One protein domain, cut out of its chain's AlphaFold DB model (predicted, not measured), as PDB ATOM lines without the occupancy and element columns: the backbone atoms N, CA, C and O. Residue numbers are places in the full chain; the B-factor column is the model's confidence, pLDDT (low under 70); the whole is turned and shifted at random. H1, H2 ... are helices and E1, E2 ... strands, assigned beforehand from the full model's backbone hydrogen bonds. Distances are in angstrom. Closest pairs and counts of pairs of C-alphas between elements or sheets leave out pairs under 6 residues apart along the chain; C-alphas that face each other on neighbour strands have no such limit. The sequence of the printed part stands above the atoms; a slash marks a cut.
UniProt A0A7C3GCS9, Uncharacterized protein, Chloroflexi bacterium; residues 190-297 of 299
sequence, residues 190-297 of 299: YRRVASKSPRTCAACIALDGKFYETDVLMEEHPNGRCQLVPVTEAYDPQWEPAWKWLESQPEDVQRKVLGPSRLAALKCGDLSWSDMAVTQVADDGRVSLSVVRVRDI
ATOM      1  N   TYR A 190      23.516 -34.317  19.737       85.38
ATOM      2  CA  TYR A 190      23.418 -32.986  20.307       85.38
ATOM      3  C   TYR A 190      24.267 -31.982  19.530       85.38
ATOM      4  O   TYR A 190      25.271 -32.308  18.898       85.38
ATOM      5  N   ARG A 191      23.870 -30.717  19.611       86.06
ATOM      6  CA  ARG A 191      24.629 -29.572  19.117       86.06
ATOM      7  C   ARG A 191      25.373 -28.927  20.279       86.06
ATOM      8  O   ARG A 191      24.832 -28.758  21.375       86.06
ATOM      9  N   ARG A 192      26.623 -28.543  20.036       91.31
ATOM     10  CA  ARG A 192      27.417 -27.728  20.958       91.31
ATOM     11  C   ARG A 192      26.992 -26.270  20.856       91.31
ATOM     12  O   ARG A 192      27.012 -25.708  19.770       91.31
ATOM     13  N   VAL A 193      26.682 -25.641  21.986       85.75
ATOM     14  CA  VAL A 193      26.207 -24.247  22.028       85.75
ATOM     15  C   VAL A 193      27.100 -23.412  22.915       85.75
ATOM     16  O   VAL A 193      27.212 -23.665  24.114       85.75
ATOM     17  N   ALA A 194      27.747 -22.405  22.352       86.69
ATOM     18  CA  ALA A 194      28.587 -21.478  23.078       86.69
ATOM     19  C   ALA A 194      27.777 -20.292  23.612       86.69
ATOM     20  O   ALA A 194      26.953 -19.689  22.931       86.69
ATOM     21  N   SER A 195      28.078 -19.878  24.844       84.62
ATOM     22  CA  SER A 195      27.606 -18.586  25.349       84.62
ATOM     23  C   SER A 195      28.147 -17.455  24.460       84.62
ATOM     24  O   SER A 195      29.358 -17.308  24.334       84.62
ATOM     25  N   LYS A 196      27.291 -16.614  23.881       85.94
ATOM     26  CA  LYS A 196      27.699 -15.445  23.078       85.94
ATOM     27  C   LYS A 196      28.058 -14.274  24.001       85.94
ATOM     28  O   LYS A 196      27.202 -13.493  24.398       85.94
ATOM     29  N   SER A 197      29.306 -14.232  24.480       89.62
ATOM     30  CA  SER A 197      29.762 -13.212  25.438       89.62
ATOM     31  C   SER A 197      31.255 -12.898  25.297       89.62
ATOM     32  O   SER A 197      32.016 -13.796  24.936       89.62
ATOM     33  N   PRO A 198      31.730 -11.706  25.716       88.12
ATOM     34  CA  PRO A 198      33.157 -11.348  25.677       88.12
ATOM     35  C   PRO A 198      34.082 -12.210  26.557       88.12
ATOM     36  O   PRO A 198      35.287 -11.987  26.594       88.12
ATOM     37  N   ARG A 199      33.529 -13.146  27.343       86.38
ATOM     38  CA  ARG A 199      34.284 -14.111  28.164       86.38
ATOM     39  C   ARG A 199      34.358 -15.501  27.533       86.38
ATOM     40  O   ARG A 199      34.890 -16.423  28.150       86.38
ATOM     41  N   THR A 200      33.745 -15.685  26.373       89.19
ATOM     42  CA  THR A 200      33.743 -16.957  25.658       89.19
ATOM     43  C   THR A 200      34.998 -17.048  24.821       89.19
ATOM     44  O   THR A 200      35.341 -16.108  24.115       89.19
ATOM     45  N   CYS A 201      35.721 -18.159  24.950       91.31
ATOM     46  CA  CYS A 201      36.952 -18.358  24.200       91.31
ATOM     47  C   CYS A 201      36.654 -18.553  22.709       91.31
ATOM     48  O   CYS A 201      35.595 -19.065  22.333       91.31
ATOM     49  N   ALA A 202      37.632 -18.209  21.873       95.12
ATOM     50  CA  ALA A 202      37.513 -18.323  20.426       95.12
ATOM     51  C   ALA A 202      37.250 -19.767  19.951       95.12
ATOM     52  O   ALA A 202      36.514 -19.958  18.994       95.12
ATOM     53  N   ALA A 203      37.750 -20.786  20.663       94.38
ATOM     54  CA  ALA A 203      37.478 -22.188  20.335       94.38
ATOM     55  C   ALA A 203      36.005 -22.579  20.565       94.38
ATOM     56  O   ALA A 203      35.420 -23.279  19.747       94.38
ATOM     57  N   CYS A 204      35.371 -22.110  21.651       91.94
ATOM     58  CA  CYS A 204      33.932 -22.321  21.846       91.94
ATOM     59  C   CYS A 204      33.121 -21.593  20.764       91.94
ATOM     60  O   CYS A 204      32.143 -22.151  20.293       91.94
ATOM     61  N   ILE A 205      33.534 -20.383  20.369       95.12
ATOM     62  CA  ILE A 205      32.874 -19.607  19.307       95.12
ATOM     63  C   ILE A 205      32.976 -20.317  17.951       95.12
ATOM     64  O   ILE A 205      31.989 -20.395  17.230       95.12
ATOM     65  N   ALA A 206      34.149 -20.864  17.634       95.69
ATOM     66  CA  ALA A 206      34.404 -21.589  16.395       95.69
ATOM     67  C   ALA A 206      33.618 -22.902  16.283       95.69
ATOM     68  O   ALA A 206      33.133 -23.240  15.210       95.69
ATOM     69  N   LEU A 207      33.476 -23.635  17.393       94.94
ATOM     70  CA  LEU A 207      32.785 -24.931  17.431       94.94
ATOM     71  C   LEU A 207      31.282 -24.820  17.737       94.94
ATOM     72  O   LEU A 207      30.620 -25.838  17.955       94.94
ATOM     73  N   ASP A 208      30.740 -23.606  17.810       93.88
ATOM     74  CA  ASP A 208      29.315 -23.381  18.028       93.88
ATOM     75  C   ASP A 208      28.485 -23.968  16.875       93.88
ATOM     76  O   ASP A 208      28.774 -23.741  15.703       93.88
ATOM     77  N   GLY A 209      27.467 -24.756  17.212       91.00
ATOM     78  CA  GLY A 209      26.631 -25.478  16.254       91.00
ATOM     79  C   GLY A 209      27.199 -26.820  15.772       91.00
ATOM     80  O   GLY A 209      26.505 -27.536  15.047       91.00
ATOM     81  N   LYS A 210      28.415 -27.225  16.176       93.81
ATOM     82  CA  LYS A 210      28.953 -28.552  15.815       93.81
ATOM     83  C   LYS A 210      28.053 -29.656  16.385       93.81
ATOM     84  O   LYS A 210      27.708 -29.624  17.569       93.81
ATOM     85  N   PHE A 211      27.659 -30.596  15.528       94.81
ATOM     86  CA  PHE A 211      26.899 -31.787  15.904       94.81
ATOM     87  C   PHE A 211      27.831 -32.869  16.446       94.81
ATOM     88  O   PHE A 211      28.954 -33.023  15.964       94.81
ATOM     89  N   TYR A 212      27.338 -33.611  17.426       94.62
ATOM     90  CA  TYR A 212      27.989 -34.763  18.027       94.62
ATOM     91  C   TYR A 212      26.954 -35.874  18.222       94.62
ATOM     92  O   TYR A 212      25.803 -35.607  18.580       94.62
ATOM     93  N   GLU A 213      27.381 -37.114  18.013       94.75
ATOM     94  CA  GLU A 213      26.596 -38.306  18.337       94.75
ATOM     95  C   GLU A 213      26.488 -38.485  19.859       94.75
ATOM     96  O   GLU A 213      27.272 -37.922  20.626       94.75
ATOM     97  N   THR A 214      25.488 -39.233  20.330       84.12
ATOM     98  CA  THR A 214      25.231 -39.376  21.774       84.12
ATOM     99  C   THR A 214      26.300 -40.200  22.495       84.12
ATOM    100  O   THR A 214      26.445 -40.079  23.710       84.12
ATOM    101  N   ASP A 215      27.082 -41.020  21.805       85.44
ATOM    102  CA  ASP A 215      28.191 -41.803  22.356       85.44
ATOM    103  C   ASP A 215      29.520 -41.023  22.411       85.44
ATOM    104  O   ASP A 215      30.377 -41.332  23.243       85.44
ATOM    105  N   VAL A 216      29.645 -39.940  21.643       88.31
ATOM    106  CA  VAL A 216      30.827 -39.072  21.612       88.31
ATOM    107  C   VAL A 216      30.686 -37.930  22.617       88.31
ATOM    108  O   VAL A 216      29.753 -37.139  22.551       88.31
ATOM    109  N   LEU A 217      31.647 -37.792  23.537       81.00
ATOM    110  CA  LEU A 217      31.760 -36.597  24.377       81.00
ATOM    111  C   LEU A 217      32.540 -35.508  23.629       81.00
ATOM    112  O   LEU A 217      33.620 -35.764  23.101       81.00
ATOM    113  N   MET A 218      32.011 -34.282  23.604       87.19
ATOM    114  CA  MET A 218      32.687 -33.155  22.957       87.19
ATOM    115  C   MET A 218      34.015 -32.808  23.635       87.19
ATOM    116  O   MET A 218      34.188 -32.981  24.839       87.19
ATOM    117  N   GLU A 219      34.928 -32.224  22.867       88.25
ATOM    118  CA  GLU A 219      36.236 -31.808  23.356       88.25
ATOM    119  C   GLU A 219      36.099 -30.627  24.333       88.25
ATOM    120  O   GLU A 219      35.487 -29.591  24.016       88.25
ATOM    121  N   GLU A 220      36.696 -30.768  25.520       77.81
ATOM    122  CA  GLU A 220      36.536 -29.830  26.632       77.81
ATOM    123  C   GLU A 220      37.822 -29.083  26.993       77.81
ATOM    124  O   GLU A 220      38.937 -29.455  26.631       77.81
ATOM    125  N   HIS A 221      37.653 -27.986  27.732       79.81
ATOM    126  CA  HIS A 221      38.754 -27.239  28.324       79.81
ATOM    127  C   HIS A 221      38.319 -26.585  29.645       79.81
ATOM    128  O   HIS A 221      37.124 -26.307  29.839       79.81
ATOM    129  N   PRO A 222      39.270 -26.254  30.539       76.88
ATOM    130  CA  PRO A 222      38.964 -25.559  31.780       76.88
ATOM    131  C   PRO A 222      38.200 -24.252  31.548       76.88
ATOM    132  O   PRO A 222      38.506 -23.486  30.632       76.88
ATOM    133  N   ASN A 223      37.202 -23.983  32.392       69.94
ATOM    134  CA  ASN A 223      36.267 -22.856  32.265       69.94
ATOM    135  C   ASN A 223      35.425 -22.828  30.972       69.94
ATOM    136  O   ASN A 223      34.847 -21.780  30.659       69.94
ATOM    137  N   GLY A 224      35.282 -23.953  30.261       80.00
ATOM    138  CA  GLY A 224      34.418 -24.074  29.083       80.00
ATOM    139  C   GLY A 224      33.022 -23.471  29.291       80.00
ATOM    140  O   GLY A 224      32.369 -23.682  30.320       80.00
ATOM    141  N   ARG A 225      32.556 -22.688  28.313       82.38
ATOM    142  CA  ARG A 225      31.249 -21.993  28.337       82.38
ATOM    143  C   ARG A 225      30.250 -22.564  27.329       82.38
ATOM    144  O   ARG A 225      29.277 -21.893  27.000       82.38
ATOM    145  N   CYS A 226      30.523 -23.773  26.855       84.19
ATOM    146  CA  CYS A 226      29.689 -24.490  25.910       84.19
ATOM    147  C   CYS A 226      28.651 -25.378  26.640       84.19
ATOM    148  O   CYS A 226      28.886 -25.802  27.773       84.19
ATOM    149  N   GLN A 227      27.498 -25.635  26.037       80.88
ATOM    150  CA  GLN A 227      26.436 -26.513  26.543       80.88
ATOM    151  C   GLN A 227      26.002 -27.484  25.442       80.88
ATOM    152  O   GLN A 227      26.335 -27.273  24.277       80.88
ATOM    153  N   LEU A 228      25.297 -28.548  25.825       79.88
ATOM    154  CA  LEU A 228      24.722 -29.514  24.894       79.88
ATOM    155  C   LEU A 228      23.246 -29.166  24.721       79.88
ATOM    156  O   LEU A 228      22.553 -28.964  25.719       79.88
ATOM    157  N   VAL A 229      22.778 -29.117  23.478       79.88
ATOM    158  CA  VAL A 229      21.351 -29.030  23.151       79.88
ATOM    159  C   VAL A 229      20.992 -30.255  22.314       79.88
ATOM    160  O   VAL A 229      21.668 -30.496  21.312       79.88
ATOM    161  N   PRO A 230      19.996 -31.060  22.717       79.38
ATOM    162  CA  PRO A 230      19.693 -32.317  22.050       79.38
ATOM    163  C   PRO A 230      19.104 -32.076  20.660       79.38
ATOM    164  O   PRO A 230      18.430 -31.073  20.419       79.38
ATOM    165  N   VAL A 231      19.346 -33.030  19.767       79.69
ATOM    166  CA  VAL A 231      18.777 -33.085  18.420       79.69
ATOM    167  C   VAL A 231      17.844 -34.283  18.340       79.69
ATOM    168  O   VAL A 231      18.241 -35.401  18.672       79.69
ATOM    169  N   THR A 232      16.622 -34.064  17.872       82.19
ATOM    170  CA  THR A 232      15.614 -35.101  17.622       82.19
ATOM    171  C   THR A 232      15.140 -35.049  16.173       82.19
ATOM    172  O   THR A 232      15.520 -34.161  15.413       82.19
ATOM    173  N   GLU A 233      14.293 -35.995  15.763       76.31
ATOM    174  CA  GLU A 233      13.670 -35.955  14.429       76.31
ATOM    175  C   GLU A 233      12.793 -34.720  14.223       76.31
ATOM    176  O   GLU A 233      12.782 -34.139  13.144       76.31
ATOM    177  N   ALA A 234      12.077 -34.321  15.275       71.56
ATOM    178  CA  ALA A 234      11.186 -33.170  15.253       71.56
ATOM    179  C   ALA A 234      11.928 -31.840  15.470       71.56
ATOM    180  O   ALA A 234      11.350 -30.777  15.249       71.56
ATOM    181  N   TYR A 235      13.183 -31.881  15.931       70.62
ATOM    182  CA  TYR A 235      13.920 -30.693  16.347       70.62
ATOM    183  C   TYR A 235      15.435 -30.842  16.140       70.62
ATOM    184  O   TYR A 235      16.129 -31.436  16.963       70.62
ATOM    185  N   ASP A 236      15.963 -30.228  15.075       77.75
ATOM    186  CA  ASP A 236      17.391 -29.897  14.957       77.75
ATOM    187  C   ASP A 236      17.542 -28.377  15.060       77.75
ATOM    188  O   ASP A 236      17.166 -27.661  14.122       77.75
ATOM    189  N   PRO A 237      18.031 -27.852  16.195       67.94
ATOM    190  CA  PRO A 237      18.086 -26.424  16.401       67.94
ATOM    191  C   PRO A 237      19.064 -25.781  15.419       67.94
ATOM    192  O   PRO A 237      20.262 -26.058  15.410       67.94
ATOM    193  N   GLN A 238      18.530 -24.864  14.618       76.56
ATOM    194  CA  GLN A 238      19.313 -24.013  13.736       76.56
ATOM    195  C   GLN A 238      19.475 -22.648  14.399       76.56
ATOM    196  O   GLN A 238      18.494 -22.019  14.798       76.56
ATOM    197  N   TRP A 239      20.707 -22.159  14.503       78.62
ATOM    198  CA  TRP A 239      20.969 -20.785  14.915       78.62
ATOM    199  C   TRP A 239      22.152 -20.205  14.163       78.62
ATOM    200  O   TRP A 239      22.971 -20.909  13.574       78.62
ATOM    201  N   GLU A 240      22.247 -18.881  14.213       86.25
ATOM    202  CA  GLU A 240      23.392 -18.180  13.670       86.25
ATOM    203  C   GLU A 240      24.666 -18.542  14.455       86.25
ATOM    204  O   GLU A 240      24.685 -18.322  15.679       86.25
ATOM    205  N   PRO A 241      25.721 -19.048  13.785       89.94
ATOM    206  CA  PRO A 241      26.963 -19.422  14.441       89.94
ATOM    207  C   PRO A 241      27.530 -18.292  15.300       89.94
ATOM    208  O   PRO A 241      27.519 -17.122  14.908       89.94
ATOM    209  N   ALA A 242      28.071 -18.632  16.468       93.06
ATOM    210  CA  ALA A 242      28.610 -17.643  17.401       93.06
ATOM    211  C   ALA A 242      29.709 -16.745  16.807       93.06
ATOM    212  O   ALA A 242      29.920 -15.641  17.315       93.06
ATOM    213  N   TRP A 243      30.408 -17.171  15.753       95.19
ATOM    214  CA  TRP A 243      31.411 -16.334  15.102       95.19
ATOM    215  C   TRP A 243      30.814 -15.104  14.407       95.19
ATOM    216  O   TRP A 243      31.385 -14.024  14.534       95.19
ATOM    217  N   LYS A 244      29.622 -15.209  13.802       95.19
ATOM    218  CA  LYS A 244      28.906 -14.052  13.231       95.19
ATOM    219  C   LYS A 244      28.514 -13.045  14.303       95.19
ATOM    220  O   LYS A 244      28.677 -11.837  14.130       95.19
ATOM    221  N   TRP A 245      28.070 -13.547  15.460       94.31
ATOM    222  CA  TRP A 245      27.858 -12.692  16.624       94.31
ATOM    223  C   TRP A 245      29.136 -11.923  16.966       94.31
ATOM    224  O   TRP A 245      29.051 -10.713  17.157       94.31
ATOM    225  N   LEU A 246      30.306 -12.575  17.000       96.38
ATOM    226  CA  LEU A 246      31.560 -11.884  17.303       96.38
ATOM    227  C   LEU A 246      31.934 -10.852  16.230       96.38
ATOM    228  O   LEU A 246      32.338  -9.750  16.586       96.38
ATOM    229  N   GLU A 247      31.767 -11.177  14.948       95.44
ATOM    230  CA  GLU A 247      32.045 -10.268  13.824       95.44
ATOM    231  C   GLU A 247      31.184  -9.001  13.861       95.44
ATOM    232  O   GLU A 247      31.665  -7.922  13.520       95.44
ATOM    233  N   SER A 248      29.942  -9.108  14.343       95.94
ATOM    234  CA  SER A 248      29.061  -7.951  14.555       95.94
ATOM    235  C   SER A 248      29.390  -7.115  15.800       95.94
ATOM    236  O   SER A 248      28.829  -6.034  15.971       95.94
ATOM    237  N   GLN A 249      30.269  -7.587  16.695       97.06
ATOM    238  CA  GLN A 249      30.637  -6.816  17.885       97.06
ATOM    239  C   GLN A 249      31.611  -5.679  17.545       97.06
ATOM    240  O   GLN A 249      32.388  -5.799  16.595       97.06
ATOM    241  N   PRO A 250      31.663  -4.615  18.367       97.62
ATOM    242  CA  PRO A 250      32.708  -3.604  18.265       97.62
ATOM    243  C   PRO A 250      34.121  -4.202  18.369       97.62
ATOM    244  O   PRO A 250      34.345  -5.239  19.003       97.62
ATOM    245  N   GLU A 251      35.099  -3.551  17.738       96.44
ATOM    246  CA  GLU A 251      36.447  -4.112  17.591       96.44
ATOM    247  C   GLU A 251      37.162  -4.355  18.933       96.44
ATOM    248  O   GLU A 251      37.948  -5.295  19.052       96.44
ATOM    249  N   ASP A 252      36.879  -3.565  19.968       97.00
ATOM    250  CA  ASP A 252      37.419  -3.776  21.315       97.00
ATOM    251  C   ASP A 252      36.950  -5.112  21.919       97.00
ATOM    252  O   ASP A 252      37.749  -5.841  22.517       97.00
ATOM    253  N   VAL A 253      35.690  -5.497  21.693       96.25
ATOM    254  CA  VAL A 253      35.144  -6.803  22.085       96.25
ATOM    255  C   VAL A 253      35.797  -7.924  21.281       96.25
ATOM    256  O   VAL A 253      36.214  -8.929  21.865       96.25
ATOM    257  N   GLN A 254      35.952  -7.746  19.968       97.38
ATOM    258  CA  GLN A 254      36.645  -8.723  19.120       97.38
ATOM    259  C   GLN A 254      38.089  -8.942  19.595       97.38
ATOM    260  O   GLN A 254      38.519 -10.082  19.791       97.38
ATOM    261  N   ARG A 255      38.821  -7.857  19.881       96.31
ATOM    262  CA  ARG A 255      40.190  -7.895  20.421       96.31
ATOM    263  C   ARG A 255      40.253  -8.553  21.791       96.31
ATOM    264  O   ARG A 255      41.196  -9.294  22.053       96.31
ATOM    265  N   LYS A 256      39.258  -8.331  22.651       95.75
ATOM    266  CA  LYS A 256      39.177  -8.975  23.969       95.75
ATOM    267  C   LYS A 256      39.028 -10.493  23.871       95.75
ATOM    268  O   LYS A 256      39.577 -11.207  24.705       95.75
ATOM    269  N   VAL A 257      38.297 -10.979  22.870       95.19
ATOM    270  CA  VAL A 257      38.040 -12.411  22.666       95.19
ATOM    271  C   VAL A 257      39.185 -13.106  21.924       95.19
ATOM    272  O   VAL A 257      39.615 -14.186  22.328       95.19
ATOM    273  N   LEU A 258      39.684 -12.504  20.842       96.06
ATOM    274  CA  LEU A 258      40.658 -13.125  19.932       96.06
ATOM    275  C   LEU A 258      42.116 -12.806  20.303       96.06
ATOM    276  O   LEU A 258      43.032 -13.596  20.044       96.06
ATOM    277  N   GLY A 259      42.340 -11.653  20.932       95.81
ATOM    278  CA  GLY A 259      43.644 -11.005  20.987       95.81
ATOM    279  C   GLY A 259      43.997 -10.314  19.660       95.81
ATOM    280  O   GLY A 259      43.382 -10.585  18.625       95.81
ATOM    281  N   PRO A 260      45.001  -9.421  19.660       95.31
ATOM    282  CA  PRO A 260      45.343  -8.618  18.486       95.31
ATOM    283  C   PRO A 260      45.805  -9.466  17.295       95.31
ATOM    284  O   PRO A 260      45.359  -9.228  16.178       95.31
ATOM    285  N   SER A 261      46.649 -10.476  17.526       96.19
ATOM    286  CA  SER A 261      47.254 -11.263  16.444       96.19
ATOM    287  C   SER A 261      46.257 -12.169  15.723       96.19
ATOM    288  O   SER A 261      46.271 -12.224  14.502       96.19
ATOM    289  N   ARG A 262      45.356 -12.847  16.451       96.44
ATOM    290  CA  ARG A 262      44.338 -13.708  15.815       96.44
ATOM    291  C   ARG A 262      43.284 -12.895  15.083       96.44
ATOM    292  O   ARG A 262      42.823 -13.325  14.038       96.44
ATOM    293  N   LEU A 263      42.916 -11.730  15.621       96.62
ATOM    294  CA  LEU A 263      42.001 -10.829  14.928       96.62
ATOM    295  C   LEU A 263      42.613 -10.319  13.619       96.62
ATOM    296  O   LEU A 263      41.930 -10.308  12.603       96.62
ATOM    297  N   ALA A 264      43.887  -9.917  13.640       95.88
ATOM    298  CA  ALA A 264      44.591  -9.520  12.425       95.88
ATOM    299  C   ALA A 264      44.623 -10.672  11.408       95.88
ATOM    300  O   ALA A 264      44.195 -10.463  10.280       95.88
ATOM    301  N   ALA A 265      45.010 -11.877  11.845       96.00
ATOM    302  CA  ALA A 265      45.052 -13.078  11.009       96.00
ATOM    303  C   ALA A 265      43.691 -13.440  10.387       96.00
ATOM    304  O   ALA A 265      43.613 -13.737   9.201       96.00
ATOM    305  N   LEU A 266      42.603 -13.360  11.162       94.69
ATOM    306  CA  LEU A 266      41.243 -13.560  10.646       94.69
ATOM    307  C   LEU A 266      40.874 -12.511   9.590       94.69
ATOM    308  O   LEU A 266      40.269 -12.843   8.579       94.69
ATOM    309  N   LYS A 267      41.237 -11.239   9.813       94.19
ATOM    310  CA  LYS A 267      40.920 -10.143   8.885       94.19
ATOM    311  C   LYS A 267      41.714 -10.217   7.575       94.19
ATOM    312  O   LYS A 267      41.177  -9.819   6.548       94.19
ATOM    313  N   CYS A 268      42.967 -10.678   7.600       93.88
ATOM    314  CA  CYS A 268      43.782 -10.840   6.387       93.88
ATOM    315  C   CYS A 268      43.602 -12.196   5.691       93.88
ATOM    316  O   CYS A 268      44.074 -12.349   4.569       93.88
ATOM    317  N   GLY A 269      42.891 -13.145   6.311       93.56
ATOM    318  CA  GLY A 269      42.620 -14.469   5.743       93.56
ATOM    319  C   GLY A 269      43.674 -15.535   6.058       93.56
ATOM    320  O   GLY A 269      43.524 -16.665   5.611       93.56
ATOM    321  N   ASP A 270      44.690 -15.214   6.865       93.25
ATOM    322  CA  ASP A 270      45.732 -16.160   7.306       93.25
ATOM    323  C   ASP A 270      45.228 -17.165   8.360       93.25
ATOM    324  O   ASP A 270      45.920 -18.120   8.716       93.25
ATOM    325  N   LEU A 271      44.037 -16.926   8.914       95.19
ATOM    326  CA  LEU A 271      43.360 -17.807   9.857       95.19
ATOM    327  C   LEU A 271      41.880 -17.891   9.490       95.19
ATOM    328  O   LEU A 271      41.243 -16.857   9.301       95.19
ATOM    329  N   SER A 272      41.311 -19.095   9.460       94.38
ATOM    330  CA  SER A 272      39.864 -19.288   9.334       94.38
ATOM    331  C   SER A 272      39.222 -19.695  10.665       94.38
ATOM    332  O   SER A 272      39.890 -20.109  11.618       94.38
ATOM    333  N   TRP A 273      37.892 -19.604  10.748       94.75
ATOM    334  CA  TRP A 273      37.154 -20.064  11.927       94.75
ATOM    335  C   TRP A 273      37.304 -21.571  12.179       94.75
ATOM    336  O   TRP A 273      37.321 -21.973  13.342       94.75
ATOM    337  N   SER A 274      37.479 -22.396  11.140       91.62
ATOM    338  CA  SER A 274      37.738 -23.835  11.295       91.62
ATOM    339  C   SER A 274      39.095 -24.138  11.929       91.62
ATOM    340  O   SER A 274      39.205 -25.112  12.667       91.62
ATOM    341  N   ASP A 275      40.094 -23.278  11.728       93.88
ATOM    342  CA  ASP A 275      41.445 -23.461  12.281       93.88
ATOM    343  C   ASP A 275      41.552 -22.985  13.738       93.88
ATOM    344  O   ASP A 275      42.516 -23.270  14.447       93.88
ATOM    345  N   MET A 276      40.561 -22.223  14.210       95.06
ATOM    346  CA  MET A 276      40.592 -21.554  15.510       95.06
ATOM    347  C   MET A 276      40.634 -22.536  16.687       95.06
ATOM    348  O   MET A 276      41.236 -22.241  17.727       95.06
ATOM    349  N   ALA A 277      39.951 -23.672  16.551       95.00
ATOM    350  CA  ALA A 277      39.802 -24.684  17.582       95.00
ATOM    351  C   ALA A 277      40.735 -25.866  17.303       95.00
ATOM    352  O   ALA A 277      40.570 -26.575  16.317       95.00
ATOM    353  N   VAL A 278      41.688 -26.103  18.205       93.19
ATOM    354  CA  VAL A 278      42.678 -27.177  18.072       93.19
ATOM    355  C   VAL A 278      42.482 -28.192  19.184       93.19
ATOM    356  O   VAL A 278      42.624 -27.867  20.370       93.19
ATOM    357  N   THR A 279      42.195 -29.426  18.788       90.44
ATOM    358  CA  THR A 279      42.105 -30.579  19.680       90.44
ATOM    359  C   THR A 279      43.472 -31.241  19.815       90.44
ATOM    360  O   THR A 279      44.143 -31.503  18.821       90.44
ATOM    361  N   GLN A 280      43.887 -31.516  21.048       81.19
ATOM    362  CA  GLN A 280      45.111 -32.251  21.360       81.19
ATOM    363  C   GLN A 280      44.744 -33.507  22.136       81.19
ATOM    364  O   GLN A 280      43.980 -33.433  23.100       81.19
ATOM    365  N   VAL A 281      45.303 -34.637  21.724       79.38
ATOM    366  CA  VAL A 281      45.171 -35.913  22.427       79.38
ATOM    367  C   VAL A 281      46.472 -36.141  23.187       79.38
ATOM    368  O   VAL A 281      47.545 -36.098  22.591       79.38
ATOM    369  N   ALA A 282      46.381 -36.289  24.505       70.50
ATOM    370  CA  ALA A 282      47.511 -36.653  25.349       70.50
ATOM    371  C   ALA A 282      47.828 -38.151  25.214       70.50
ATOM    372  O   ALA A 282      46.973 -38.933  24.802       70.50
ATOM    373  N   ASP A 283      49.035 -38.553  25.615       64.62
ATOM    374  CA  ASP A 283      49.505 -39.945  25.513       64.62
ATOM    375  C   ASP A 283      48.623 -40.941  26.291       64.62
ATOM    376  O   ASP A 283      48.543 -42.115  25.944       64.62
ATOM    377  N   ASP A 284      47.916 -40.464  27.320       57.94
ATOM    378  CA  ASP A 284      46.950 -41.236  28.109       57.94
ATOM    379  C   ASP A 284      45.526 -41.248  27.517       57.94
ATOM    380  O   ASP A 284      44.570 -41.653  28.177       57.94
ATOM    381  N   GLY A 285      45.367 -40.783  26.275       63.12
ATOM    382  CA  GLY A 285      44.102 -40.752  25.547       63.12
ATOM    383  C   GLY A 285      43.180 -39.587  25.917       63.12
ATOM    384  O   GLY A 285      42.112 -39.448  25.319       63.12
ATOM    385  N   ARG A 286      43.557 -38.715  26.865       60.62
ATOM    386  CA  ARG A 286      42.736 -37.541  27.199       60.62
ATOM    387  C   ARG A 286      42.724 -36.535  26.059       60.62
ATOM    388  O   ARG A 286      43.763 -36.099  25.571       60.62
ATOM    389  N   VAL A 287      41.524 -36.095  25.699       76.25
ATOM    390  CA  VAL A 287      41.296 -35.087  24.665       76.25
ATOM    391  C   VAL A 287      41.133 -33.717  25.318       76.25
ATOM    392  O   VAL A 287      40.294 -33.534  26.198       76.25
ATOM    393  N   SER A 288      41.920 -32.738  24.882       79.06
ATOM    394  CA  SER A 288      41.843 -31.355  25.352       79.06
ATOM    395  C   SER A 288      41.622 -30.389  24.197       79.06
ATOM    396  O   SER A 288      42.178 -30.546  23.110       79.06
ATOM    397  N   LEU A 289      40.803 -29.371  24.440       89.50
ATOM    398  CA  LEU A 289      40.522 -28.319  23.479       89.50
ATOM    399  C   LEU A 289      41.342 -27.064  23.788       89.50
ATOM    400  O   LEU A 289      41.399 -26.583  24.921       89.50
ATOM    401  N   SER A 290      41.929 -26.477  22.754       90.81
ATOM    402  CA  SER A 290      42.697 -25.237  22.843       90.81
ATOM    403  C   SER A 290      42.360 -24.287  21.694       90.81
ATOM    404  O   SER A 290      41.742 -24.672  20.704       90.81
ATOM    405  N   VAL A 291      42.739 -23.018  21.844       93.56
ATOM    406  CA  VAL A 291      42.702 -22.048  20.741       93.56
ATOM    407  C   VAL A 291      44.032 -22.130  20.000       93.56
ATOM    408  O   VAL A 291      45.073 -22.207  20.661       93.56
ATOM    409  N   VAL A 292      44.012 -22.042  18.665       94.31
ATOM    410  CA  VAL A 292      45.218 -21.981  17.823       94.31
ATOM    411  C   VAL A 292      46.270 -21.047  18.422       94.31
ATOM    412  O   VAL A 292      45.970 -19.940  18.898       94.31
ATOM    413  N   ARG A 293      47.522 -21.502  18.473       93.50
ATOM    414  CA  ARG A 293      48.616 -20.682  18.998       93.50
ATOM    415  C   ARG A 293      49.023 -19.680  17.929       93.50
ATOM    416  O   ARG A 293      49.157 -20.032  16.770       93.50
ATOM    417  N   VAL A 294      49.296 -18.443  18.337       92.75
ATOM    418  CA  VAL A 294      49.666 -17.364  17.403       92.75
ATOM    419  C   VAL A 294      50.887 -17.722  16.550       92.75
ATOM    420  O   VAL A 294      50.920 -17.406  15.372       92.75
ATOM    421  N   ARG A 295      51.865 -18.429  17.130       92.38
ATOM    422  CA  ARG A 295      53.081 -18.882  16.432       92.38
ATOM    423  C   ARG A 295      52.851 -19.956  15.358       92.38
ATOM    424  O   ARG A 295      53.786 -20.262  14.625       92.38
ATOM    425  N   ASP A 296      51.663 -20.555  15.338       90.75
ATOM    426  CA  ASP A 296      51.298 -21.666  14.457       90.75
ATOM    427  C   ASP A 296      50.319 -21.208  13.348       90.75
ATOM    428  O   ASP A 296      49.842 -22.033  12.582       90.75
ATOM    429  N   ILE A 297      50.014 -19.905  13.250       90.00
ATOM    430  CA  ILE A 297      49.161 -19.329  12.195       90.00
ATOM    431  C   ILE A 297      49.972 -19.191  10.895       90.00
ATOM    432  O   ILE A 297      51.088 -18.671  10.937       90.00
TER     433      ILE A 297
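Overview. This is residues 190 to 297 of the 299 residues of an uncharacterized protein of Chloroflexi bacterium (UniProt A0A7C3GCS9). A short helix, H1, sits in the middle; two separate two-stranded ribbons, E1 with E2 and E3 with E4, reach away from it on different sides, and helices H2, H3 and H4 gather on a third side. The long link of residues 207 to 225 loops between the ribbons. The printed part has 108 residues, in the order E1 H1 E2 H2 H3 H4 E3 E4; its class is mixed, with 50 residues in named elements, under half. Both sheets are antiparallel, and the whole is compact, with a radius of gyration of the C-alphas of 14.4 A and spans of 39 by 37 by 24 A.

Along the chain. Find C-alpha 190 at (23.418, -32.986, 20.307), where E1, residues 190 to 194, begins. Next come H1, residues 202 to 206, and E2, residues 226 to 232, 19.5 A long. Then read H2 at 242 to 247, H3 at 251 to 258, and H4 at 260 to 268, 12.4 A long. E3, residues 277 to 281, precedes E4, residues 287 to 291, which ends at C-alpha 291 at (42.702, -22.048, 20.741).

Arrangement. Look at E1 and E2 first: N 191 and O 229 are 2.8 A apart, within hydrogen-bond range. Residues 190 to 191 of E1 also pair antiparallel with residues 211 to 212. The closest C-alphas of E1 and H1, Ala 194 and Cys 204, are 5.5 A apart. H1 touches H2, C-alphas 205 and 242 being closest at 5.1 A. H2 and H3 only just touch, only at the corner, with 3 pairs of C-alphas within 8 A; Leu 246 and Gln 254 are closest, at 6.3 A. H3 and H4 are close but not clearly touching, C-alphas 255 and 263 being closest at 6.5 A, and about perpendicular at 76 degrees. The closest C-alphas of H1 and E3, Ala 203 and Ala 277, are 4.4 A apart. In the hairpin E3 and E4, N 280 and O 288 are 2.8 A apart, within hydrogen-bond range. E1 and E3 are apart. In H1, H2, H3 and H4 every O i to N i+4 pair is within hydrogen-bond range.

Size, cuts and confidence. The two C-alphas farthest apart, Ala 234 and Arg 295, are 44.3 A apart. The printed part has no cut, and the link from H1 to E2 is long, with 19 residues. Look for pLDDT under 70 at residues 223, 237 and 283 to 286.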